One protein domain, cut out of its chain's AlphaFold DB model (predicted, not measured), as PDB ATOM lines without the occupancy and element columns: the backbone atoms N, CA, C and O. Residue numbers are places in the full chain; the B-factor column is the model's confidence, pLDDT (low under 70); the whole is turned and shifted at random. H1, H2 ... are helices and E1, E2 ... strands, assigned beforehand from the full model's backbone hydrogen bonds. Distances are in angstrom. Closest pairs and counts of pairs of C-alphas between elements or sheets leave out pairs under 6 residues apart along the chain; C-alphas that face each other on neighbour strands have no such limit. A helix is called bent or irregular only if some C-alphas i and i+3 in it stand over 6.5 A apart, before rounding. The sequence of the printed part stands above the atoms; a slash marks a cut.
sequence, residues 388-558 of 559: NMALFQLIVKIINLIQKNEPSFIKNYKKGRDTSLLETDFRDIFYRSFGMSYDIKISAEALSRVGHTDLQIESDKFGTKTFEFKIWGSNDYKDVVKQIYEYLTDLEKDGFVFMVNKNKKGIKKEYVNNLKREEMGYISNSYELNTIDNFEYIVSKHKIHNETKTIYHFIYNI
ATOM      1  N   ASN A 388      15.253   9.234 152.267       64.12
ATOM      2  CA  ASN A 388      15.523  10.644 152.531       64.12
ATOM      3  C   ASN A 388      15.461  10.948 154.030       64.12
ATOM      4  O   ASN A 388      16.283  11.714 154.480       64.12
ATOM      5  N   MET A 389      14.575  10.334 154.825       64.62
ATOM      6  CA  MET A 389      14.600  10.444 156.297       64.62
ATOM      7  C   MET A 389      15.801   9.747 156.930       64.62
ATOM      8  O   MET A 389      16.338  10.289 157.878       64.62
ATOM      9  N   ALA A 390      16.257   8.593 156.447       63.66
ATOM     10  CA  ALA A 390      17.493   7.966 156.915       63.66
ATOM     11  C   ALA A 390      18.699   8.841 156.542       63.66
ATOM     12  O   ALA A 390      19.589   9.062 157.362       63.66
ATOM     13  N   LEU A 391      18.672   9.421 155.339       74.50
ATOM     14  CA  LEU A 391      19.611  10.445 154.912       74.50
ATOM     15  C   LEU A 391      19.476  11.720 155.759       74.50
ATOM     16  O   LEU A 391      20.495  12.274 156.133       74.50
ATOM     17  N   PHE A 392      18.276  12.151 156.164       78.69
ATOM     18  CA  PHE A 392      18.044  13.301 157.048       78.69
ATOM     19  C   PHE A 392      18.484  13.009 158.470       78.69
ATOM     20  O   PHE A 392      19.050  13.881 159.100       78.69
ATOM     21  N   GLN A 393      18.275  11.799 158.982       70.69
ATOM     22  CA  GLN A 393      18.808  11.355 160.265       70.69
ATOM     23  C   GLN A 393      20.324  11.348 160.208       70.69
ATOM     24  O   GLN A 393      20.963  11.750 161.169       70.69
ATOM     25  N   LEU A 394      20.910  10.926 159.090       72.00
ATOM     26  CA  LEU A 394      22.348  10.984 158.891       72.00
ATOM     27  C   LEU A 394      22.832  12.437 158.796       72.00
ATOM     28  O   LEU A 394      23.759  12.792 159.507       72.00
ATOM     29  N   ILE A 395      22.152  13.302 158.038       83.50
ATOM     30  CA  ILE A 395      22.418  14.746 157.934       83.50
ATOM     31  C   ILE A 395      22.303  15.415 159.302       83.50
ATOM     32  O   ILE A 395      23.203  16.135 159.708       83.50
ATOM     33  N   VAL A 396      21.235  15.160 160.048       80.62
ATOM     34  CA  VAL A 396      20.994  15.730 161.374       80.62
ATOM     35  C   VAL A 396      21.961  15.159 162.398       80.62
ATOM     36  O   VAL A 396      22.457  15.913 163.225       80.62
ATOM     37  N   LYS A 397      22.335  13.881 162.311       72.50
ATOM     38  CA  LYS A 397      23.449  13.334 163.095       72.50
ATOM     39  C   LYS A 397      24.750  14.049 162.759       72.50
ATOM     40  O   LYS A 397      25.443  14.443 163.688       72.50
ATOM     41  N   ILE A 398      25.058  14.275 161.481       74.00
ATOM     42  CA  ILE A 398      26.231  15.044 161.048       74.00
ATOM     43  C   ILE A 398      26.162  16.467 161.622       74.00
ATOM     44  O   ILE A 398      27.131  16.916 162.224       74.00
ATOM     45  N   ILE A 399      25.017  17.154 161.551       82.44
ATOM     46  CA  ILE A 399      24.823  18.498 162.120       82.44
ATOM     47  C   ILE A 399      25.012  18.495 163.637       82.44
ATOM     48  O   ILE A 399      25.777  19.303 164.159       82.44
ATOM     49  N   ASN A 400      24.370  17.572 164.347       74.06
ATOM     50  CA  ASN A 400      24.488  17.424 165.795       74.06
ATOM     51  C   ASN A 400      25.934  17.095 166.198       74.06
ATOM     52  O   ASN A 400      26.429  17.580 167.215       74.06
ATOM     53  N   LEU A 401      26.648  16.308 165.389       61.59
ATOM     54  CA  LEU A 401      28.066  16.012 165.578       61.59
ATOM     55  C   LEU A 401      28.936  17.246 165.349       61.59
ATOM     56  O   LEU A 401      29.827  17.484 166.162       61.59
ATOM     57  N   ILE A 402      28.664  18.044 164.312       76.56
ATOM     58  CA  ILE A 402      29.324  19.335 164.068       76.56
ATOM     59  C   ILE A 402      29.046  20.287 165.240       76.56
ATOM     60  O   ILE A 402      29.967  20.929 165.724       76.56
ATOM     61  N   GLN A 403      27.818  20.352 165.758       77.12
ATOM     62  CA  GLN A 403      27.460  21.187 166.913       77.12
ATOM     63  C   GLN A 403      28.189  20.755 168.186       77.12
ATOM     64  O   GLN A 403      28.791  21.579 168.874       77.12
ATOM     65  N   LYS A 404      28.170  19.454 168.490       66.44
ATOM     66  CA  LYS A 404      28.803  18.887 169.686       66.44
ATOM     67  C   LYS A 404      30.329  18.943 169.612       66.44
ATOM     68  O   LYS A 404      30.987  19.188 170.619       66.44
ATOM     69  N   ASN A 405      30.894  18.723 168.427       57.09
ATOM     70  CA  ASN A 405      32.332  18.651 168.174       57.09
ATOM     71  C   ASN A 405      32.772  19.724 167.173       57.09
ATOM     72  O   ASN A 405      33.414  19.414 166.172       57.09
ATOM     73  N   GLU A 406      32.459  20.985 167.478       75.19
ATOM     74  CA  GLU A 406      32.661  22.133 166.587       75.19
ATOM     75  C   GLU A 406      34.019  22.108 165.843       75.19
ATOM     76  O   GLU A 406      35.078  22.133 166.503       75.19
ATOM     77  N   PRO A 407      33.999  22.044 164.493       70.50
ATOM     78  CA  PRO A 407      35.182  22.080 163.641       70.50
ATOM     79  C   PRO A 407      36.056  23.315 163.864       70.50
ATOM     80  O   PRO A 407      35.591  24.387 164.262       70.50
ATOM     81  N   SER A 408      37.354  23.174 163.598       70.25
ATOM     82  CA  SER A 408      38.335  24.226 163.870       70.25
ATOM     83  C   SER A 408      38.131  25.491 163.036       70.25
ATOM     84  O   SER A 408      38.364  26.578 163.564       70.25
ATOM     85  N   PHE A 409      37.653  25.387 161.792       78.50
ATOM     86  CA  PHE A 409      37.343  26.545 160.943       78.50
ATOM     87  C   PHE A 409      36.179  27.384 161.512       78.50
ATOM     88  O   PHE A 409      36.262  28.608 161.563       78.50
ATOM     89  N   ILE A 410      35.155  26.747 162.096       82.94
ATOM     90  CA  ILE A 410      34.061  27.459 162.783       82.94
ATOM     91  C   ILE A 410      34.570  28.138 164.058       82.94
ATOM     92  O   ILE A 410      34.304  29.319 164.292       82.94
ATOM     93  N   LYS A 411      35.364  27.425 164.869       82.69
ATOM     94  CA  LYS A 411      35.975  27.980 166.091       82.69
ATOM     95  C   LYS A 411      36.859  29.184 165.802       82.69
ATOM     96  O   LYS A 411      36.853  30.146 166.571       82.69
ATOM     97  N   ASN A 412      37.651  29.119 164.737       77.56
ATOM     98  CA  ASN A 412      38.530  30.207 164.333       77.56
ATOM     99  C   ASN A 412      37.711  31.412 163.859       77.56
ATOM    100  O   ASN A 412      37.968  32.518 164.336       77.56
ATOM    101  N   TYR A 413      36.676  31.198 163.040       86.88
ATOM    102  CA  TYR A 413      35.751  32.253 162.621       86.88
ATOM    103  C   TYR A 413      35.068  32.936 163.819       86.88
ATOM    104  O   TYR A 413      35.118  34.157 163.959       86.88
ATOM    105  N   LYS A 414      34.519  32.169 164.774       88.62
ATOM    106  CA  LYS A 414      33.895  32.729 165.991       88.62
ATOM    107  C   LYS A 414      34.852  33.535 166.866       88.62
ATOM    108  O   LYS A 414      34.428  34.477 167.532       88.62
ATOM    109  N   LYS A 415      36.130  33.148 166.894       88.88
ATOM    110  CA  LYS A 415      37.196  33.846 167.628       88.88
ATOM    111  C   LYS A 415      37.778  35.034 166.849       88.88
ATOM    112  O   LYS A 415      38.719  35.646 167.344       88.88
ATOM    113  N   GLY A 416      37.260  35.335 165.654       87.12
ATOM    114  CA  GLY A 416      37.751  36.404 164.782       87.12
ATOM    115  C   GLY A 416      39.128  36.132 164.171       87.12
ATOM    116  O   GLY A 416      39.798  37.072 163.759       87.12
ATOM    117  N   ARG A 417      39.579  34.869 164.158       81.00
ATOM    118  CA  ARG A 417      40.871  34.462 163.578       81.00
ATOM    119  C   ARG A 417      40.789  34.264 162.067       81.00
ATOM    120  O   ARG A 417      41.745  34.596 161.382       81.00
ATOM    121  N   ASP A 418      39.647  33.780 161.586       82.38
ATOM    122  CA  ASP A 418      39.341  33.659 160.160       82.38
ATOM    123  C   ASP A 418      38.254  34.679 159.804       82.38
ATOM    124  O   ASP A 418      37.284  34.852 160.548       82.38
ATOM    125  N   THR A 419      38.415  35.372 158.676       76.56
ATOM    126  CA  THR A 419      37.491  36.431 158.230       76.56
ATOM    127  C   THR A 419      36.307  35.893 157.429       76.56
ATOM    128  O   THR A 419      35.300  36.587 157.271       76.56
ATOM    129  N   SER A 420      36.394  34.653 156.947       82.38
ATOM    130  CA  SER A 420      35.377  34.015 156.115       82.38
ATOM    131  C   SER A 420      35.257  32.527 156.415       82.38
ATOM    132  O   SER A 420      36.235  31.867 156.752       82.38
ATOM    133  N   LEU A 421      34.046  32.004 156.242       85.19
ATOM    134  CA  LEU A 421      33.771  30.572 156.155       85.19
ATOM    135  C   LEU A 421      33.700  30.181 154.673       85.19
ATOM    136  O   LEU A 421      33.301  31.017 153.858       85.19
ATOM    137  N   LEU A 422      34.055  28.938 154.339       85.69
ATOM    138  CA  LEU A 422      33.949  28.393 152.984       85.69
ATOM    139  C   LEU A 422      32.882  27.293 152.925       85.69
ATOM    140  O   LEU A 422      32.760  26.485 153.843       85.69
ATOM    141  N   GLU A 423      32.124  27.249 151.831       84.94
ATOM    142  CA  GLU A 423      31.080  26.240 151.578       84.94
ATOM    143  C   GLU A 423      31.686  24.827 151.489       84.94
ATOM    144  O   GLU A 423      31.173  23.876 152.088       84.94
ATOM    145  N   THR A 424      32.875  24.724 150.883       79.38
ATOM    146  CA  THR A 424      33.645  23.481 150.731       79.38
ATOM    147  C   THR A 424      34.006  22.809 152.058       79.38
ATOM    148  O   THR A 424      34.043  21.582 152.126       79.38
ATOM    149  N   ASP A 425      34.235  23.579 153.129       79.31
ATOM    150  CA  ASP A 425      34.613  23.020 154.437       79.31
ATOM    151  C   ASP A 425      33.464  22.216 155.059       79.31
ATOM    152  O   ASP A 425      33.673  21.156 155.657       79.31
ATOM    153  N   PHE A 426      32.230  22.700 154.894       83.12
ATOM    154  CA  PHE A 426      31.026  22.010 155.351       83.12
ATOM    155  C   PHE A 426      30.718  20.804 154.474       83.12
ATOM    156  O   PHE A 426      30.496  19.707 154.989       83.12
ATOM    157  N   ARG A 427      30.776  20.994 153.156       85.06
ATOM    158  CA  ARG A 427      30.584  19.940 152.165       85.06
ATOM    159  C   ARG A 427      31.474  18.728 152.426       85.06
ATOM    160  O   ARG A 427      30.992  17.598 152.466       85.06
ATOM    161  N   ASP A 428      32.766  18.950 152.646       72.56
ATOM    162  CA  ASP A 428      33.728  17.870 152.833       72.56
ATOM    163  C   ASP A 428      33.405  17.016 154.065       72.56
ATOM    164  O   ASP A 428      33.728  15.822 154.082       72.56
ATOM    165  N   ILE A 429      32.824  17.593 155.125       70.69
ATOM    166  CA  ILE A 429      32.364  16.827 156.295       70.69
ATOM    167  C   ILE A 429      31.280  15.842 155.855       70.69
ATOM    168  O   ILE A 429      31.447  14.646 156.077       70.69
ATOM    169  N   PHE A 430      30.252  16.320 155.152       78.69
ATOM    170  CA  PHE A 430      29.171  15.481 154.632       78.69
ATOM    171  C   PHE A 430      29.661  14.422 153.645       78.69
ATOM    172  O   PHE A 430      29.291  13.265 153.804       78.69
ATOM    173  N   TYR A 431      30.536  14.784 152.694       74.25
ATOM    174  CA  TYR A 431      31.158  13.848 151.745       74.25
ATOM    175  C   TYR A 431      31.699  12.642 152.497       74.25
ATOM    176  O   TYR A 431      31.250  11.513 152.325       74.25
ATOM    177  N   ARG A 432      32.628  12.879 153.421       59.09
ATOM    178  CA  ARG A 432      33.261  11.744 154.064       59.09
ATOM    179  C   ARG A 432      32.248  11.012 154.966       59.09
ATOM    180  O   ARG A 432      32.267   9.792 154.995       59.09
ATOM    181  N   SER A 433      31.319  11.719 155.625       60.91
ATOM    182  CA  SER A 433      30.278  11.117 156.476       60.91
ATOM    183  C   SER A 433      29.239  10.280 155.747       60.91
ATOM    184  O   SER A 433      28.555   9.478 156.376       60.91
ATOM    185  N   PHE A 434      29.136  10.410 154.436       65.94
ATOM    186  CA  PHE A 434      28.383   9.469 153.626       65.94
ATOM    187  C   PHE A 434      29.256   8.314 153.123       65.94
ATOM    188  O   PHE A 434      28.759   7.201 153.011       65.94
ATOM    189  N   GLY A 435      30.553   8.543 152.898       52.69
ATOM    190  CA  GLY A 435      31.438   7.638 152.155       52.69
ATOM    191  C   GLY A 435      31.814   6.322 152.836       52.69
ATOM    192  O   GLY A 435      32.153   5.373 152.147       52.69
ATOM    193  N   MET A 436      31.714   6.213 154.161       48.09
ATOM    194  CA  MET A 436      31.908   4.925 154.863       48.09
ATOM    195  C   MET A 436      30.595   4.239 155.254       48.09
ATOM    196  O   MET A 436      30.550   3.292 156.038       48.09
ATOM    197  N   SER A 437      29.512   4.658 154.605       51.66
ATOM    198  CA  SER A 437      28.412   3.754 154.341       51.66
ATOM    199  C   SER A 437      28.767   2.829 153.179       51.66
ATOM    200  O   SER A 437      28.923   3.288 152.054       51.66
ATOM    201  N   TYR A 438      28.712   1.518 153.418       46.91
ATOM    202  CA  TYR A 438      28.736   0.477 152.379       46.91
ATOM    203  C   TYR A 438      27.706   0.686 151.250       46.91
ATOM    204  O   TYR A 438      27.854   0.134 150.166       46.91
ATOM    205  N   ASP A 439      26.649   1.459 151.517       54.41
ATOM    206  CA  ASP A 439      25.537   1.689 150.594       54.41
ATOM    207  C   ASP A 439      25.630   2.996 149.792       54.41
ATOM    208  O   ASP A 439      24.761   3.224 148.954       54.41
ATOM    209  N   ILE A 440      26.581   3.892 150.086       64.31
ATOM    210  CA  ILE A 440      26.642   5.220 149.454       64.31
ATOM    211  C   ILE A 440      27.966   5.367 148.707       64.31
ATOM    212  O   ILE A 440      29.030   5.452 149.310       64.31
ATOM    213  N   LYS A 441      27.872   5.433 147.384       68.75
ATOM    214  CA  LYS A 441      28.934   5.863 146.478       68.75
ATOM    215  C   LYS A 441      28.944   7.387 146.444       68.75
ATOM    216  O   LYS A 441      27.911   8.038 146.589       68.75
ATOM    217  N   ILE A 442      30.106   7.988 146.248       68.19
ATOM    218  CA  ILE A 442      30.208   9.440 146.100       68.19
ATOM    219  C   ILE A 442      30.970   9.723 144.822       68.19
ATOM    220  O   ILE A 442      32.000   9.099 144.570       68.19
ATOM    221  N   SER A 443      30.442  10.617 143.988       60.41
ATOM    222  CA  SER A 443      31.037  10.893 142.686       60.41
ATOM    223  C   SER A 443      32.390  11.597 142.840       60.41
ATOM    224  O   SER A 443      32.573  12.483 143.678       60.41
ATOM    225  N   ALA A 444      33.361  11.208 142.004       42.91
ATOM    226  CA  ALA A 444      34.716  11.771 142.000       42.91
ATOM    227  C   ALA A 444      34.751  13.267 141.612       42.91
ATOM    228  O   ALA A 444      35.728  13.962 141.896       42.91
ATOM    229  N   GLU A 445      33.676  13.782 141.006       47.56
ATOM    230  CA  GLU A 445      33.540  15.183 140.592       47.56
ATOM    231  C   GLU A 445      33.460  16.142 141.794       47.56
ATOM    232  O   GLU A 445      33.996  17.249 141.720       47.56
ATOM    233  N   ALA A 446      32.949  15.672 142.943       48.41
ATOM    234  CA  ALA A 446      32.901  16.412 144.212       48.41
ATOM    235  C   ALA A 446      34.296  16.803 144.761       48.41
ATOM    236  O   ALA A 446      34.420  17.704 145.597       48.41
ATOM    237  N   LEU A 447      35.362  16.138 144.296       38.66
ATOM    238  CA  LEU A 447      36.754  16.423 144.668       38.66
ATOM    239  C   LEU A 447      37.468  17.355 143.677       38.66
ATOM    240  O   LEU A 447      38.511  17.922 144.017       38.66
ATOM    241  N   SER A 448      36.928  17.542 142.469       43.47
ATOM    242  CA  SER A 448      37.506  18.467 141.501       43.47
ATOM    243  C   SER A 448      37.142  19.898 141.913       43.47
ATOM    244  O   SER A 448      35.977  20.254 142.047       43.47
ATOM    245  N   ARG A 449      38.134  20.762 142.164       42.03
ATOM    246  CA  ARG A 449      37.922  22.189 142.509       42.03
ATOM    247  C   ARG A 449      37.400  23.026 141.323       42.03
ATOM    248  O   ARG A 449      37.590  24.238 141.290       42.03
ATOM    249  N   VAL A 450      36.793  22.380 140.332       42.78
ATOM    250  CA  VAL A 450      36.256  22.977 139.109       42.78
ATOM    251  C   VAL A 450      34.759  23.162 139.355       42.78
ATOM    252  O   VAL A 450      33.938  22.355 138.942       42.78
ATOM    253  N   GLY A 451      34.455  24.143 140.206       49.16
ATOM    254  CA  GLY A 451      33.182  24.288 140.909       49.16
ATOM    255  C   GLY A 451      31.959  24.391 140.008       49.16
ATOM    256  O   GLY A 451      31.640  25.472 139.519       49.16
ATOM    257  N   HIS A 452      31.243  23.277 139.891       51.28
ATOM    258  CA  HIS A 452      29.867  23.269 139.428       51.28
ATOM    259  C   HIS A 452      28.995  22.627 140.518       51.28
ATOM    260  O   HIS A 452      28.427  23.371 141.293       51.28
ATOM    261  N   THR A 453      28.991  21.320 140.765       53.78
ATOM    262  CA  THR A 453      28.149  20.754 141.847       53.78
ATOM    263  C   THR A 453      28.889  20.653 143.188       53.78
ATOM    264  O   THR A 453      29.999  20.123 143.228       53.78
ATOM    265  N   ASP A 454      28.274  21.089 144.300       66.06
ATOM    266  CA  ASP A 454      28.907  21.023 145.624       66.06
ATOM    267  C   ASP A 454      29.124  19.573 146.087       66.06
ATOM    268  O   ASP A 454      30.263  19.119 146.101       66.06
ATOM    269  N   LEU A 455      28.087  18.804 146.435       81.06
ATOM    270  CA  LEU A 455      28.239  17.380 146.776       81.06
ATOM    271  C   LEU A 455      27.133  16.545 146.161       81.06
ATOM    272  O   LEU A 455      25.952  16.817 146.344       81.06
ATOM    273  N   GLN A 456      27.535  15.462 145.513       84.19
ATOM    274  CA  GLN A 456      26.612  14.500 144.959       84.19
ATOM    275  C   GLN A 456      26.921  13.119 145.517       84.19
ATOM    276  O   GLN A 456      28.020  12.594 145.352       84.19
ATOM    277  N   ILE A 457      25.944  12.550 146.211       81.00
ATOM    278  CA  ILE A 457      26.016  11.178 146.697       81.00
ATOM    279  C   ILE A 457      25.098  10.307 145.860       81.00
ATOM    280  O   ILE A 457      24.002  10.716 145.483       81.00
ATOM    281  N   GLU A 458      25.540   9.092 145.605       78.56
ATOM    282  CA  GLU A 458      24.806   8.097 144.854       78.56
ATOM    283  C   GLU A 458      24.630   6.864 145.728       78.56
ATOM    284  O   GLU A 458      25.542   6.388 146.392       78.56
ATOM    285  N   SER A 459      23.430   6.323 145.755       72.12
ATOM    286  CA  SER A 459      23.190   5.028 146.361       72.12
ATOM    287  C   SER A 459      22.226   4.291 145.475       72.12
ATOM    288  O   SER A 459      21.212   4.861 145.065       72.12
ATOM    289  N   ASP A 460      22.455   2.992 145.317       60.53
ATOM    290  CA  ASP A 460      21.493   2.081 144.702       60.53
ATOM    291  C   ASP A 460      20.121   2.137 145.434       60.53
ATOM    292  O   ASP A 460      19.130   1.602 144.953       60.53
ATOM    293  N   LYS A 461      20.035   2.809 146.601       59.78
ATOM    294  CA  LYS A 461      18.838   2.941 147.443       59.78
ATOM    295  C   LYS A 461      18.136   4.308 147.389       59.78
ATOM    296  O   LYS A 461      16.974   4.398 147.780       59.78
ATOM    297  N   PHE A 462      18.795   5.385 146.952       70.81
ATOM    298  CA  PHE A 462      18.165   6.718 146.827       70.81
ATOM    299  C   PHE A 462      18.489   7.458 145.526       70.81
ATOM    300  O   PHE A 462      18.123   8.630 145.386       70.81
ATOM    301  N   GLY A 463      19.135   6.769 144.584       75.31
ATOM    302  CA  GLY A 463      19.670   7.361 143.370       75.31
ATOM    303  C   GLY A 463      20.701   8.426 143.708       75.31
ATOM    304  O   GLY A 463      21.428   8.327 144.697       75.31
ATOM    305  N   THR A 464      20.717   9.469 142.901       82.06
ATOM    306  CA  THR A 464      21.647  10.575 143.046       82.06
ATOM    307  C   THR A 464      21.004  11.704 143.842       82.06
ATOM    308  O   THR A 464      19.931  12.190 143.478       82.06
ATOM    309  N   LYS A 465      21.631  12.122 144.945       86.06
ATOM    310  CA  LYS A 465      21.214  13.296 145.721       86.06
ATOM    311  C   LYS A 465      22.260  14.384 145.619       86.06
ATOM    312  O   LYS A 465      23.420  14.169 145.967       86.06
ATOM    313  N   THR A 466      21.796  15.553 145.200       86.81
ATOM    314  CA  THR A 466      22.614  16.751 145.067       86.81
ATOM    315  C   THR A 466      22.416  17.654 146.272       86.81
ATOM    316  O   THR A 466      21.289  17.978 146.660       86.81
ATOM    317  N   PHE A 467      23.534  18.049 146.856       89.12
ATOM    318  CA  PHE A 467      23.633  18.947 147.984       89.12
ATOM    319  C   PHE A 467      24.310  20.234 147.537       89.12
ATOM    320  O   PHE A 467      25.414  20.189 147.005       89.12
ATOM    321  N   GLU A 468      23.654  21.349 147.829       89.94
ATOM    322  CA  GLU A 468      24.156  22.708 147.686       89.94
ATOM    323  C   GLU A 468      24.467  23.265 149.076       89.94
ATOM    324  O   GLU A 468      23.619  23.230 149.978       89.94
ATOM    325  N   PHE A 469      25.668  23.795 149.269       90.00
ATOM    326  CA  PHE A 469      26.099  24.398 150.521       90.00
ATOM    327  C   PHE A 469      26.185  25.906 150.327       90.00
ATOM    328  O   PHE A 469      26.855  26.395 149.430       90.00
ATOM    329  N   LYS A 470      25.524  26.677 151.195       91.31
ATOM    330  CA  LYS A 470      25.585  28.144 151.140       91.31
ATOM    331  C   LYS A 470      25.788  28.764 152.498       91.31
ATOM    332  O   LYS A 470      25.287  28.274 153.509       91.31
ATOM    333  N   ILE A 471      26.482  29.896 152.520       91.94
ATOM    334  CA  ILE A 471      26.674  30.690 153.733       91.94
ATOM    335  C   ILE A 471      25.794  31.938 153.685       91.94
ATOM    336  O   ILE A 471      25.880  32.760 152.782       91.94
ATOM    337  N   TRP A 472      24.976  32.155 154.710       92.56
ATOM    338  CA  TRP A 472      24.094  33.317 154.755       92.56
ATOM    339  C   TRP A 472      24.883  34.634 154.737       92.56
ATOM    340  O   TRP A 472      25.731  34.891 155.599       92.56
ATOM    341  N   GLY A 473      24.581  35.490 153.755       85.81
ATOM    342  CA  GLY A 473      25.294  36.746 153.523       85.81
ATOM    343  C   GLY A 473      26.614  36.607 152.754       85.81
ATOM    344  O   GLY A 473      27.446  37.508 152.864       85.81
ATOM    345  N   SER A 474      26.858  35.494 152.050       85.31
ATOM    346  CA  SER A 474      27.831  35.431 150.945       85.31
ATOM    347  C   SER A 474      27.290  36.165 149.705       85.31
ATOM    348  O   SER A 474      26.205  36.749 149.745       85.31
ATOM    349  N   ASN A 475      28.036  36.191 148.599       72.31
ATOM    350  CA  ASN A 475      27.421  36.515 147.306       72.31
ATOM    351  C   ASN A 475      26.407  35.410 146.977       72.31
ATOM    352  O   ASN A 475      26.558  34.326 147.508       72.31
ATOM    353  N   ASP A 476      25.357  35.689 146.204       79.88
ATOM    354  CA  ASP A 476      24.372  34.701 145.711       79.88
ATOM    355  C   ASP A 476      23.563  33.850 146.720       79.88
ATOM    356  O   ASP A 476      22.638  33.163 146.304       79.88
ATOM    357  N   TYR A 477      23.746  33.975 148.043       80.88
ATOM    358  CA  TYR A 477      22.959  33.198 149.030       80.88
ATOM    359  C   TYR A 477      21.428  33.335 148.900       80.88
ATOM    360  O   TYR A 477      20.675  32.486 149.384       80.88
ATOM    361  N   LYS A 478      20.950  34.439 148.304       84.38
ATOM    362  CA  LYS A 478      19.524  34.684 148.029       84.38
ATOM    363  C   LYS A 478      18.994  33.840 146.872       84.38
ATOM    364  O   LYS A 478      17.784  33.655 146.792       84.38
ATOM    365  N   ASP A 479      19.902  33.333 146.049       85.12
ATOM    366  CA  ASP A 479      19.668  32.561 144.839       85.12
ATOM    367  C   ASP A 479      20.058  31.082 145.030       85.12
ATOM    368  O   ASP A 479      20.083  30.333 144.065       85.12
ATOM    369  N   VAL A 480      20.303  30.630 146.271       81.94
ATOM    370  CA  VAL A 480      20.713  29.246 146.601       81.94
ATOM    371  C   VAL A 480      19.826  28.178 145.972       81.94
ATOM    372  O   VAL A 480      20.297  27.139 145.519       81.94
ATOM    373  N   VAL A 481      18.517  28.430 145.935       81.75
ATOM    374  CA  VAL A 481      17.594  27.491 145.308       81.75
ATOM    375  C   VAL A 481      17.840  27.496 143.808       81.75
ATOM    376  O   VAL A 481      17.981  26.436 143.236       81.75
ATOM    377  N   LYS A 482      18.006  28.662 143.180       83.12
ATOM    378  CA  LYS A 482      18.334  28.760 141.757       83.12
ATOM    379  C   LYS A 482      19.652  28.070 141.396       83.12
ATOM    380  O   LYS A 482      19.737  27.483 140.330       83.12
ATOM    381  N   GLN A 483      20.651  28.089 142.269       81.44
ATOM    382  CA  GLN A 483      21.930  27.422 142.009       81.44
ATOM    383  C   GLN A 483      21.793  25.906 141.983       81.44
ATOM    384  O   GLN A 483      22.266  25.269 141.048       81.44
ATOM    385  N   ILE A 484      21.012  25.330 142.904       80.12
ATOM    386  CA  ILE A 484      20.714  23.896 142.849       80.12
ATOM    387  C   ILE A 484      19.981  23.509 141.546       80.12
ATOM    388  O   ILE A 484      20.016  22.349 141.152       80.12
ATOM    389  N   TYR A 485      19.353  24.464 140.838       76.38
ATOM    390  CA  TYR A 485      18.660  24.214 139.561       76.38
ATOM    391  C   TYR A 485      19.614  23.882 138.433       76.38
ATOM    392  O   TYR A 485      19.234  23.156 137.521       76.38
ATOM    393  N   GLU A 486      20.815  24.450 138.471       72.06
ATOM    394  CA  GLU A 486      21.818  24.245 137.431       72.06
ATOM    395  C   GLU A 486      22.375  22.812 137.485       72.06
ATOM    396  O   GLU A 486      22.889  22.318 136.485       72.06
ATOM    397  N   TYR A 487      22.198  22.121 138.622       72.12
ATOM    398  CA  TYR A 487      22.725  20.775 138.879       72.12
ATOM    399  C   TYR A 487      21.662  19.680 138.926       72.12
ATOM    400  O   TYR A 487      21.975  18.510 138.712       72.12
ATOM    401  N   LEU A 488      20.412  20.026 139.239       74.31
ATOM    402  CA  LEU A 488      19.307  19.074 139.196       74.31
ATOM    403  C   LEU A 488      18.867  18.891 137.743       74.31
ATOM    404  O   LEU A 488      18.251  19.779 137.152       74.31
ATOM    405  N   THR A 489      19.155  17.722 137.181       67.62
ATOM    406  CA  THR A 489      18.627  17.327 135.878       67.62
ATOM    407  C   THR A 489      17.142  16.967 135.999       67.62
ATOM    408  O   THR A 489      16.530  16.967 137.077       67.62
ATOM    409  N   ASP A 490      16.521  16.612 134.879       65.88
ATOM    410  CA  ASP A 490      15.144  16.113 134.880       65.88
ATOM    411  C   ASP A 490      14.998  14.805 135.692       65.88
ATOM    412  O   ASP A 490      13.902  14.475 136.137       65.88
ATOM    413  N   LEU A 491      16.096  14.087 135.970       63.91
ATOM    414  CA  LEU A 491      16.074  12.819 136.706       63.91
ATOM    415  C   LEU A 491      16.026  12.996 138.232       63.91
ATOM    416  O   LEU A 491      15.365  12.207 138.916       63.91
ATOM    417  N   GLU A 492      16.667  14.025 138.794       77.19
ATOM    418  CA  GLU A 492      16.661  14.262 140.240       77.19
ATOM    419  C   GLU A 492      15.391  14.997 140.674       77.19
ATOM    420  O   GLU A 492      15.097  16.093 140.210       77.19
ATOM    421  N   LYS A 493      14.622  14.425 141.604       80.12
ATOM    422  CA  LYS A 493      13.377  15.041 142.120       80.12
ATOM    423  C   LYS A 493      13.576  15.901 143.363       80.12
ATOM    424  O   LYS A 493      12.710  16.713 143.699       80.12
ATOM    425  N   ASP A 494      14.703  15.696 144.031       87.50
ATOM    426  CA  ASP A 494      14.999  16.250 145.339       87.50
ATOM    427  C   ASP A 494      16.351  16.958 145.321       87.50
ATOM    428  O   ASP A 494      17.342  16.385 144.868       87.50
ATOM    429  N   GLY A 495      16.392  18.161 145.881       88.88
ATOM    430  CA  GLY A 495      17.622  18.892 146.159       88.88
ATOM    431  C   GLY A 495      17.791  19.127 147.653       88.88
ATOM    432  O   GLY A 495      16.818  19.224 148.401       88.88
ATOM    433  N   PHE A 496      19.034  19.219 148.104       92.25
ATOM    434  CA  PHE A 496      19.365  19.431 149.504       92.25
ATOM    435  C   PHE A 496      20.137  20.731 149.609       92.25
ATOM    436  O   PHE A 496      21.169  20.894 148.978       92.25
ATOM    437  N   VAL A 497      19.639  21.662 150.408       92.62
ATOM    438  CA  VAL A 497      20.312  22.922 150.685       92.62
ATOM    439  C   VAL A 497      20.778  22.909 152.125       92.62
ATOM    440  O   VAL A 497      19.983  22.823 153.063       92.62
ATOM    441  N   PHE A 498      22.078  23.050 152.312       92.75
ATOM    442  CA  PHE A 498      22.683  23.257 153.610       92.75
ATOM    443  C   PHE A 498      23.046  24.733 153.770       92.75
ATOM    444  O   PHE A 498      24.043  25.211 153.233       92.75
ATOM    445  N   MET A 499      22.214  25.475 154.501       94.69
ATOM    446  CA  MET A 499      22.396  26.905 154.739       94.69
ATOM    447  C   MET A 499      23.086  27.142 156.085       94.69
ATOM    448  O   MET A 499      22.531  26.873 157.151       94.69
ATOM    449  N   VAL A 500      24.284  27.712 156.053       93.88
ATOM    450  CA  VAL A 500      25.066  28.053 157.242       93.88
ATOM    451  C   VAL A 500      24.779  29.489 157.655       93.88
ATOM    452  O   VAL A 500      25.113  30.442 156.950       93.88
ATOM    453  N   ASN A 501      24.209  29.676 158.842       94.75
ATOM    454  CA  ASN A 501      24.042  30.996 159.428       94.75
ATOM    455  C   ASN A 501      25.279  31.389 160.237       94.75
ATOM    456  O   ASN A 501      25.497  30.888 161.343       94.75
ATOM    457  N   LYS A 502      26.047  32.344 159.703       91.19
ATOM    458  CA  LYS A 502      27.230  32.910 160.364       91.19
ATOM    459  C   LYS A 502      26.936  34.069 161.322       91.19
ATOM    460  O   LYS A 502      27.867  34.619 161.900       91.19
ATOM    461  N   ASN A 503      25.676  34.476 161.476       88.88
ATOM    462  CA  ASN A 503      25.281  35.611 162.308       88.88
ATOM    463  C   ASN A 503      24.821  35.156 163.699       88.88
ATOM    464  O   ASN A 503      24.282  34.067 163.860       88.88
ATOM    465  N   LYS A 504      24.945  36.035 164.704       87.12
ATOM    466  CA  LYS A 504      24.402  35.794 166.059       87.12
ATOM    467  C   LYS A 504      22.870  35.791 166.111       87.12
ATOM    468  O   LYS A 504      22.285  35.255 167.042       87.12
ATOM    469  N   LYS A 505      22.216  36.450 165.152       92.44
ATOM    470  CA  LYS A 505      20.755  36.458 165.026       92.44
ATOM    471  C   LYS A 505      20.323  35.300 164.130       92.44
ATOM    472  O   LYS A 505      20.966  35.042 163.114       92.44
ATOM    473  N   GLY A 506      19.228  34.635 164.489       90.12
ATOM    474  CA  GLY A 506      18.618  33.607 163.647       90.12
ATOM    475  C   GLY A 506      18.073  34.192 162.341       90.12
ATOM    476  O   GLY A 506      17.507  35.283 162.337       90.12
ATOM    477  N   ILE A 507      18.222  33.451 161.242       94.44
ATOM    478  CA  ILE A 507      17.898  33.918 159.878       94.44
ATOM    479  C   ILE A 507      16.613  33.321 159.301       94.44
ATOM    480  O   ILE A 507      16.199  33.689 158.209       94.44
ATOM    481  N   LYS A 508      15.964  32.394 160.015       93.31
ATOM    482  CA  LYS A 508      14.862  31.563 159.494       93.31
ATOM    483  C   LYS A 508      13.765  32.371 158.791       93.31
ATOM    484  O   LYS A 508      13.356  32.010 157.696       93.31
ATOM    485  N   LYS A 509      13.310  33.480 159.390       92.69
ATOM    486  CA  LYS A 509      12.241  34.320 158.820       92.69
ATOM    487  C   LYS A 509      12.662  34.973 157.500       92.69
ATOM    488  O   LYS A 509      11.910  34.939 156.533       92.69
ATOM    489  N   GLU A 510      13.860  35.547 157.461       93.50
ATOM    490  CA  GLU A 510      14.410  36.178 156.257       93.50
ATOM    491  C   GLU A 510      14.707  35.135 155.173       93.50
ATOM    492  O   GLU A 510      14.386  35.354 154.008       93.50
ATOM    493  N   TYR A 511      15.236  33.971 155.561       93.75
ATOM    494  CA  TYR A 511      15.486  32.844 154.665       93.75
ATOM    495  C   TYR A 511      14.197  32.377 153.988       93.75
ATOM    496  O   TYR A 511      14.137  32.309 152.766       93.75
ATOM    497  N   VAL A 512      13.130  32.152 154.760       93.00
ATOM    498  CA  VAL A 512      11.824  31.750 154.216       93.00
ATOM    499  C   VAL A 512      11.238  32.819 153.291       93.00
ATOM    500  O   VAL A 512      10.649  32.475 152.272       93.00
ATOM    501  N   ASN A 513      11.418  34.107 153.593       92.06
ATOM    502  CA  ASN A 513      10.981  35.172 152.688       92.06
ATOM    503  C   ASN A 513      11.739  35.134 151.352       92.06
ATOM    504  O   ASN A 513      11.114  35.320 150.311       92.06
ATOM    505  N   ASN A 514      13.046  34.849 151.366       90.31
ATOM    506  CA  ASN A 514      13.827  34.672 150.139       90.31
ATOM    507  C   ASN A 514      13.356  33.449 149.347       90.31
ATOM    508  O   ASN A 514      13.162  33.562 148.139       90.31
ATOM    509  N   LEU A 515      13.106  32.320 150.026       89.88
ATOM    510  CA  LEU A 515      12.589  31.106 149.389       89.88
ATOM    511  C   LEU A 515      11.267  31.357 148.666       89.88
ATOM    512  O   LEU A 515      11.058  30.788 147.609       89.88
ATOM    513  N   LYS A 516      10.390  32.203 149.223       92.38
ATOM    514  CA  LYS A 516       9.044  32.473 148.694       92.38
ATOM    515  C   LYS A 516       8.997  33.461 147.521       92.38
ATOM    516  O   LYS A 516       7.905  33.760 147.041       92.38
ATOM    517  N   ARG A 517      10.139  33.992 147.070       90.00
ATOM    518  CA  ARG A 517      10.192  34.897 145.910       90.00
ATOM    519  C   ARG A 517       9.806  34.145 144.638       90.00
ATOM    520  O   ARG A 517      10.227  33.011 144.430       90.00
ATOM    521  N   GLU A 518       9.060  34.807 143.761       85.06
ATOM    522  CA  GLU A 518       8.626  34.238 142.476       85.06
ATOM    523  C   GLU A 518       9.816  33.828 141.592       85.06
ATOM    524  O   GLU A 518       9.795  32.782 140.954       85.06
ATOM    525  N   GLU A 519      10.899  34.604 141.646       87.06
ATOM    526  CA  GLU A 519      12.169  34.353 140.949       87.06
ATOM    527  C   GLU A 519      12.829  33.020 141.343       87.06
ATOM    528  O   GLU A 519      13.605  32.464 140.571       87.06
ATOM    529  N   MET A 520      12.509  32.503 142.534       87.31
ATOM    530  CA  MET A 520      12.946  31.195 143.023       87.31
ATOM    531  C   MET A 520      11.959  30.096 142.628       87.31
ATOM    532  O   MET A 520      11.906  29.072 143.291       87.31
ATOM    533  N   GLY A 521      11.066  30.308 141.660       88.56
ATOM    534  CA  GLY A 521      10.092  29.303 141.223       88.56
ATOM    535  C   GLY A 521       9.198  28.751 142.341       88.56
ATOM    536  O   GLY A 521       8.666  27.654 142.206       88.56
ATOM    537  N   TYR A 522       9.062  29.445 143.475       93.56
ATOM    538  CA  TYR A 522       8.402  28.894 144.656       93.56
ATOM    539  C   TYR A 522       6.936  28.574 144.395       93.56
ATOM    540  O   TYR A 522       6.169  29.394 143.890       93.56
ATOM    541  N   ILE A 523       6.524  27.381 144.812       93.81
ATOM    542  CA  ILE A 523       5.135  26.961 144.719       93.81
ATOM    543  C   ILE A 523       4.417  27.390 145.991       93.81
ATOM    544  O   ILE A 523       4.766  26.973 147.099       93.81
ATOM    545  N   SER A 524       3.380  28.210 145.826       92.25
ATOM    546  CA  SER A 524       2.562  28.701 146.936       92.25
ATOM    547  C   SER A 524       2.053  27.557 147.819       92.25
ATOM    548  O   SER A 524       1.626  26.518 147.321       92.25
ATOM    549  N   ASN A 525       2.086  27.766 149.138       89.81
ATOM    550  CA  ASN A 525       1.663  26.804 150.167       89.81
ATOM    551  C   ASN A 525       2.468  25.492 150.228       89.81
ATOM    552  O   ASN A 525       2.033  24.552 150.880       89.81
ATOM    553  N   SER A 526       3.650  25.425 149.606       92.38
ATOM    554  CA  SER A 526       4.526  24.242 149.678       92.38
ATOM    555  C   SER A 526       5.524  24.255 150.838       92.38
ATOM    556  O   SER A 526       6.338  23.347 150.954       92.38
ATOM    557  N   TYR A 527       5.513  25.311 151.658       94.19
ATOM    558  CA  TYR A 527       6.421  25.444 152.794       94.19
ATOM    559  C   TYR A 527       5.964  24.547 153.942       94.19
ATOM    560  O   TYR A 527       4.867  24.735 154.470       94.19
ATOM    561  N   GLU A 528       6.845  23.658 154.376       94.81
ATOM    562  CA  GLU A 528       6.655  22.811 155.546       94.81
ATOM    563  C   GLU A 528       7.851  22.964 156.487       94.81
ATOM    564  O   GLU A 528       9.002  23.096 156.061       94.81
ATOM    565  N   LEU A 529       7.576  22.958 157.789       94.12
ATOM    566  CA  LEU A 529       8.591  22.939 158.832       94.12
ATOM    567  C   LEU A 529       8.488  21.604 159.557       94.12
ATOM    568  O   LEU A 529       7.456  21.305 160.149       94.12
ATOM    569  N   ASN A 530       9.567  20.836 159.521       92.19
ATOM    570  CA  ASN A 530       9.628  19.499 160.083       92.19
ATOM    571  C   ASN A 530      10.714  19.413 161.157       92.19
ATOM    572  O   ASN A 530      11.639  20.227 161.195       92.19
ATOM    573  N   THR A 531      10.610  18.405 162.020       87.50
ATOM    574  CA  THR A 531      11.565  18.155 163.107       87.50
ATOM    575  C   THR A 531      11.996  16.702 163.155       87.50
ATOM    576  O   THR A 531      11.167  15.804 163.021       87.50
ATOM    577  N   ILE A 532      13.286  16.471 163.390       81.38
ATOM    578  CA  ILE A 532      13.862  15.141 163.597       81.38
ATOM    579  C   ILE A 532      14.976  15.217 164.641       81.38
ATOM    580  O   ILE A 532      15.825  16.096 164.555       81.38
ATOM    581  N   ASP A 533      14.942  14.358 165.662       73.69
ATOM    582  CA  ASP A 533      15.869  14.398 166.808       73.69
ATOM    583  C   ASP A 533      16.063  15.818 167.394       73.69
ATOM    584  O   ASP A 533      17.179  16.245 167.684       73.69
ATOM    585  N   ASN A 534      14.961  16.568 167.544       82.19
ATOM    586  CA  ASN A 534      14.910  17.978 167.978       82.19
ATOM    587  C   ASN A 534      15.588  19.001 167.041       82.19
ATOM    588  O   ASN A 534      15.742  20.164 167.415       82.19
ATOM    589  N   PHE A 535      15.955  18.610 165.821       88.75
ATOM    590  CA  PHE A 535      16.466  19.508 164.790       88.75
ATOM    591  C   PHE A 535      15.362  19.912 163.809       88.75
ATOM    592  O   PHE A 535      14.692  19.051 163.237       88.75
ATOM    593  N   GLU A 536      15.187  21.216 163.587       93.25
ATOM    594  CA  GLU A 536      14.230  21.758 162.617       93.25
ATOM    595  C   GLU A 536      14.825  21.830 161.203       93.25
ATOM    596  O   GLU A 536      15.883  22.427 160.999       93.25
ATOM    597  N   TYR A 537      14.104  21.326 160.205       94.12
ATOM    598  CA  TYR A 537      14.434  21.508 158.790       94.12
ATOM    599  C   TYR A 537      13.212  21.979 158.000       94.12
ATOM    600  O   TYR A 537      12.063  21.747 158.380       94.12
ATOM    601  N   ILE A 538      13.463  22.697 156.910       95.38
ATOM    602  CA  ILE A 538      12.420  23.248 156.044       95.38
ATOM    603  C   ILE A 538      12.303  22.365 154.810       95.38
ATOM    604  O   ILE A 538      13.308  21.927 154.258       95.38
ATOM    605  N   VAL A 539      11.082  22.154 154.345       94.62
ATOM    606  CA  VAL A 539      10.803  21.554 153.041       94.62
ATOM    607  C   VAL A 539      10.054  22.584 152.218       94.62
ATOM    608  O   VAL A 539       9.160  23.265 152.726       94.62
ATOM    609  N   SER A 540      10.436  22.748 150.959       94.88
ATOM    610  CA  SER A 540       9.684  23.589 150.037       94.88
ATOM    611  C   SER A 540       9.713  23.040 148.619       94.88
ATOM    612  O   SER A 540      10.584  22.243 148.269       94.88
ATOM    613  N   LYS A 541       8.717  23.405 147.807       94.50
ATOM    614  CA  LYS A 541       8.634  22.970 146.412       94.50
ATOM    615  C   LYS A 541       8.851  24.144 145.483       94.50
ATOM    616  O   LYS A 541       8.297  25.228 145.679       94.50
ATOM    617  N   HIS A 542       9.623  23.882 144.444       93.00
ATOM    618  CA  HIS A 542      10.015  24.871 143.462       93.00
ATOM    619  C   HIS A 542       9.770  24.333 142.060       93.00
ATOM    620  O   HIS A 542       9.992  23.153 141.783       93.00
ATOM    621  N   LYS A 543       9.295  25.202 141.177       90.06
ATOM    622  CA  LYS A 543       9.186  24.945 139.753       90.06
ATOM    623  C   LYS A 543      10.527  25.273 139.109       90.06
ATOM    624  O   LYS A 543      10.903  26.436 139.004       90.06
ATOM    625  N   ILE A 544      11.232  24.225 138.711       80.62
ATOM    626  CA  ILE A 544      12.558  24.271 138.109       80.62
ATOM    627  C   ILE A 544      12.402  23.745 136.690       80.62
ATOM    628  O   ILE A 544      11.980  22.605 136.499       80.62
ATOM    629  N   HIS A 545      12.683  24.581 135.690       78.81
ATOM    630  CA  HIS A 545      12.319  24.297 134.299       78.81
ATOM    631  C   HIS A 545      10.815  23.961 134.182       78.81
ATOM    632  O   HIS A 545       9.960  24.774 134.548       78.81
ATOM    633  N   ASN A 546      10.477  22.759 133.705       82.06
ATOM    634  CA  ASN A 546       9.099  22.279 133.586       82.06
ATOM    635  C   ASN A 546       8.667  21.354 134.731       82.06
ATOM    636  O   ASN A 546       7.526  20.889 134.732       82.06
ATOM    637  N   GLU A 547       9.531  21.114 135.718       83.38
ATOM    638  CA  GLU A 547       9.273  20.155 136.783       83.38
ATOM    639  C   GLU A 547       9.129  20.810 138.155       83.38
ATOM    640  O   GLU A 547       9.702  21.853 138.458       83.38
ATOM    641  N   THR A 548       8.338  20.171 139.013       90.88
ATOM    642  CA  THR A 548       8.289  20.510 140.434       90.88
ATOM    643  C   THR A 548       9.308  19.658 141.169       90.88
ATOM    644  O   THR A 548       9.174  18.436 141.190       90.88
ATOM    645  N   LYS A 549      10.289  20.295 141.804       90.00
ATOM    646  CA  LYS A 549      11.284  19.618 142.636       90.00
ATOM    647  C   LYS A 549      11.074  19.974 144.105       90.00
ATOM    648  O   LYS A 549      10.618  21.077 144.431       90.00
ATOM    649  N   THR A 550      11.396  19.035 144.986       92.75
ATOM    650  CA  THR A 550      11.337  19.239 146.438       92.75
ATOM    651  C   THR A 550      12.721  19.591 146.944       92.75
ATOM    652  O   THR A 550      13.674  18.860 146.698       92.75
ATOM    653  N   ILE A 551      12.847  20.702 147.657       92.94
ATOM    654  CA  ILE A 551      14.114  21.133 148.232       92.94
ATOM    655  C   ILE A 551      14.029  21.026 149.753       92.94
ATOM    656  O   ILE A 551      13.084  21.510 150.384       92.94
ATOM    657  N   TYR A 552      15.016  20.352 150.338       93.81
ATOM    658  CA  TYR A 552      15.158  20.165 151.776       93.81
ATOM    659  C   TYR A 552      16.231  21.107 152.290       93.81
ATOM    660  O   TYR A 552      17.380  21.025 151.870       93.81
ATOM    661  N   HIS A 553      15.864  22.000 153.199       94.50
ATOM    662  CA  HIS A 553      16.742  23.052 153.679       94.50
ATOM    663  C   HIS A 553      17.085  22.829 155.147       94.50
ATOM    664  O   HIS A 553      16.220  22.853 156.027       94.50
ATOM    665  N   PHE A 554      18.374  22.676 155.410       94.81
ATOM    666  CA  PHE A 554      18.938  22.534 156.743       94.81
ATOM    667  C   PHE A 554      19.621  23.844 157.103       94.81
ATOM    668  O   PHE A 554      20.548  24.264 156.414       94.81
ATOM    669  N   ILE A 555      19.155  24.507 158.164       94.69
ATOM    670  CA  ILE A 555      19.783  25.741 158.643       94.69
ATOM    671  C   ILE A 555      20.682  25.403 159.821       94.69
ATOM    672  O   ILE A 555      20.211  25.113 160.920       94.69
ATOM    673  N   TYR A 556      21.986  25.486 159.601       93.38
ATOM    674  CA  TYR A 556      22.972  25.302 160.648       93.38
ATOM    675  C   TYR A 556      23.404  26.660 161.211       93.38
ATOM    676  O   TYR A 556      24.097  27.437 160.555       93.38
ATOM    677  N   ASN A 557      22.969  26.964 162.436       92.06
ATOM    678  CA  ASN A 557      23.396  28.164 163.153       92.06
ATOM    679  C   ASN A 557      24.726  27.897 163.840       92.06
ATOM    680  O   ASN A 557      24.821  26.984 164.661       92.06
ATOM    681  N   ILE A 558      25.742  28.696 163.509       88.75
ATOM    682  CA  ILE A 558      27.035  28.516 164.156       88.75
ATOM    683  C   ILE A 558      27.017  29.084 165.575       88.75
ATOM    684  O   ILE A 558      27.641  28.477 166.429       88.75
TER     685      ILE A 558
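This is residues 388 to 558 of the 559 residues of an uncharacterized protein of Bacteroidales bacterium (UniProt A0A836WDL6). A strongly twisted six-stranded sheet makes the core, with helices on both faces: it curls round H5, with H6 on the same side, while H1 and H3 cover the other. H2 lies off the sheet beyond H3, and the four-residue H4 only grazes the sheet near E1. The printed part has 171 residues with six named helices and six named strands, in the order H1 H2 H3 H4 E1 E2 H5 E3 H6 E4 E5 E6; the class is mixed. The sheet runs E1 E2 E3 E6 E5 E4, mixed parallel and antiparallel. The whole is compact, with a radius of gyration of the C-alphas of 15.4 A and spans of 45 by 38 by 35 A.

The strands are E1, residues 455 to 459; E2, 463 to 471, 26.5 A; E3, 494 to 501, 22.3 A; E6, 547 to 557, 31.0 A; E5, 535 to 544, 27.4 A; and E4, 528 to 532. The helices are H1, 388 to 404, 23.2 A; H2, 408 to 414; H3, 423 to 435, 18.6 A; H4, 444 to 447; H5, 477 to 487, 16.0 A; and H6, 508 to 515. C-alpha 388 is at (15.523, 10.644, 152.531) and C-alpha 557 at (23.396, 28.164, 163.153).

E2 and E3 are parallel, with N 468 and O 496 2.8 A apart, within hydrogen-bond range; with H5 they form a strand-helix-strand unit, parallel neighbours with a helix between, its crossover right-handed. E3 and E6 are parallel, with N 497 and O 552 at 2.8 A. E4, E5 and E6 form a meander, each strand the antiparallel neighbour of the one before, with N 530 and O 537 at 2.9 A and N 540 and O 551 at 3.0 A. The hairpin E1 and E2 has N 457 and O 465 at 3.0 A. H5 and H6 touch at Lys 478 and Asn 514, closest C-alphas 6.1 A apart. On the opposite face from H5, H1 touches H3 at Ile 398 and Phe 430, closest C-alphas 7.1 A apart, a steep tilt of 59 degrees. Every O i to N i+4 pair is within range in H1, H2 and H6; H3 has 8 of 9, H4 is too short for one, and the irregular H5, with C-alphas 478 and 481 7.9 A apart, has 3 of 7 beside 6 of 8 O i to N i+3 pairs.

The farthest C-alphas, of Lys 415 and Asn 546, are 45.6 A apart. The printed part has no cut. The link from H6 to E4, residues 516 to 527, is long. Mean pLDDT of the printed part is 79.5; among residues under 70 are 432 to 454.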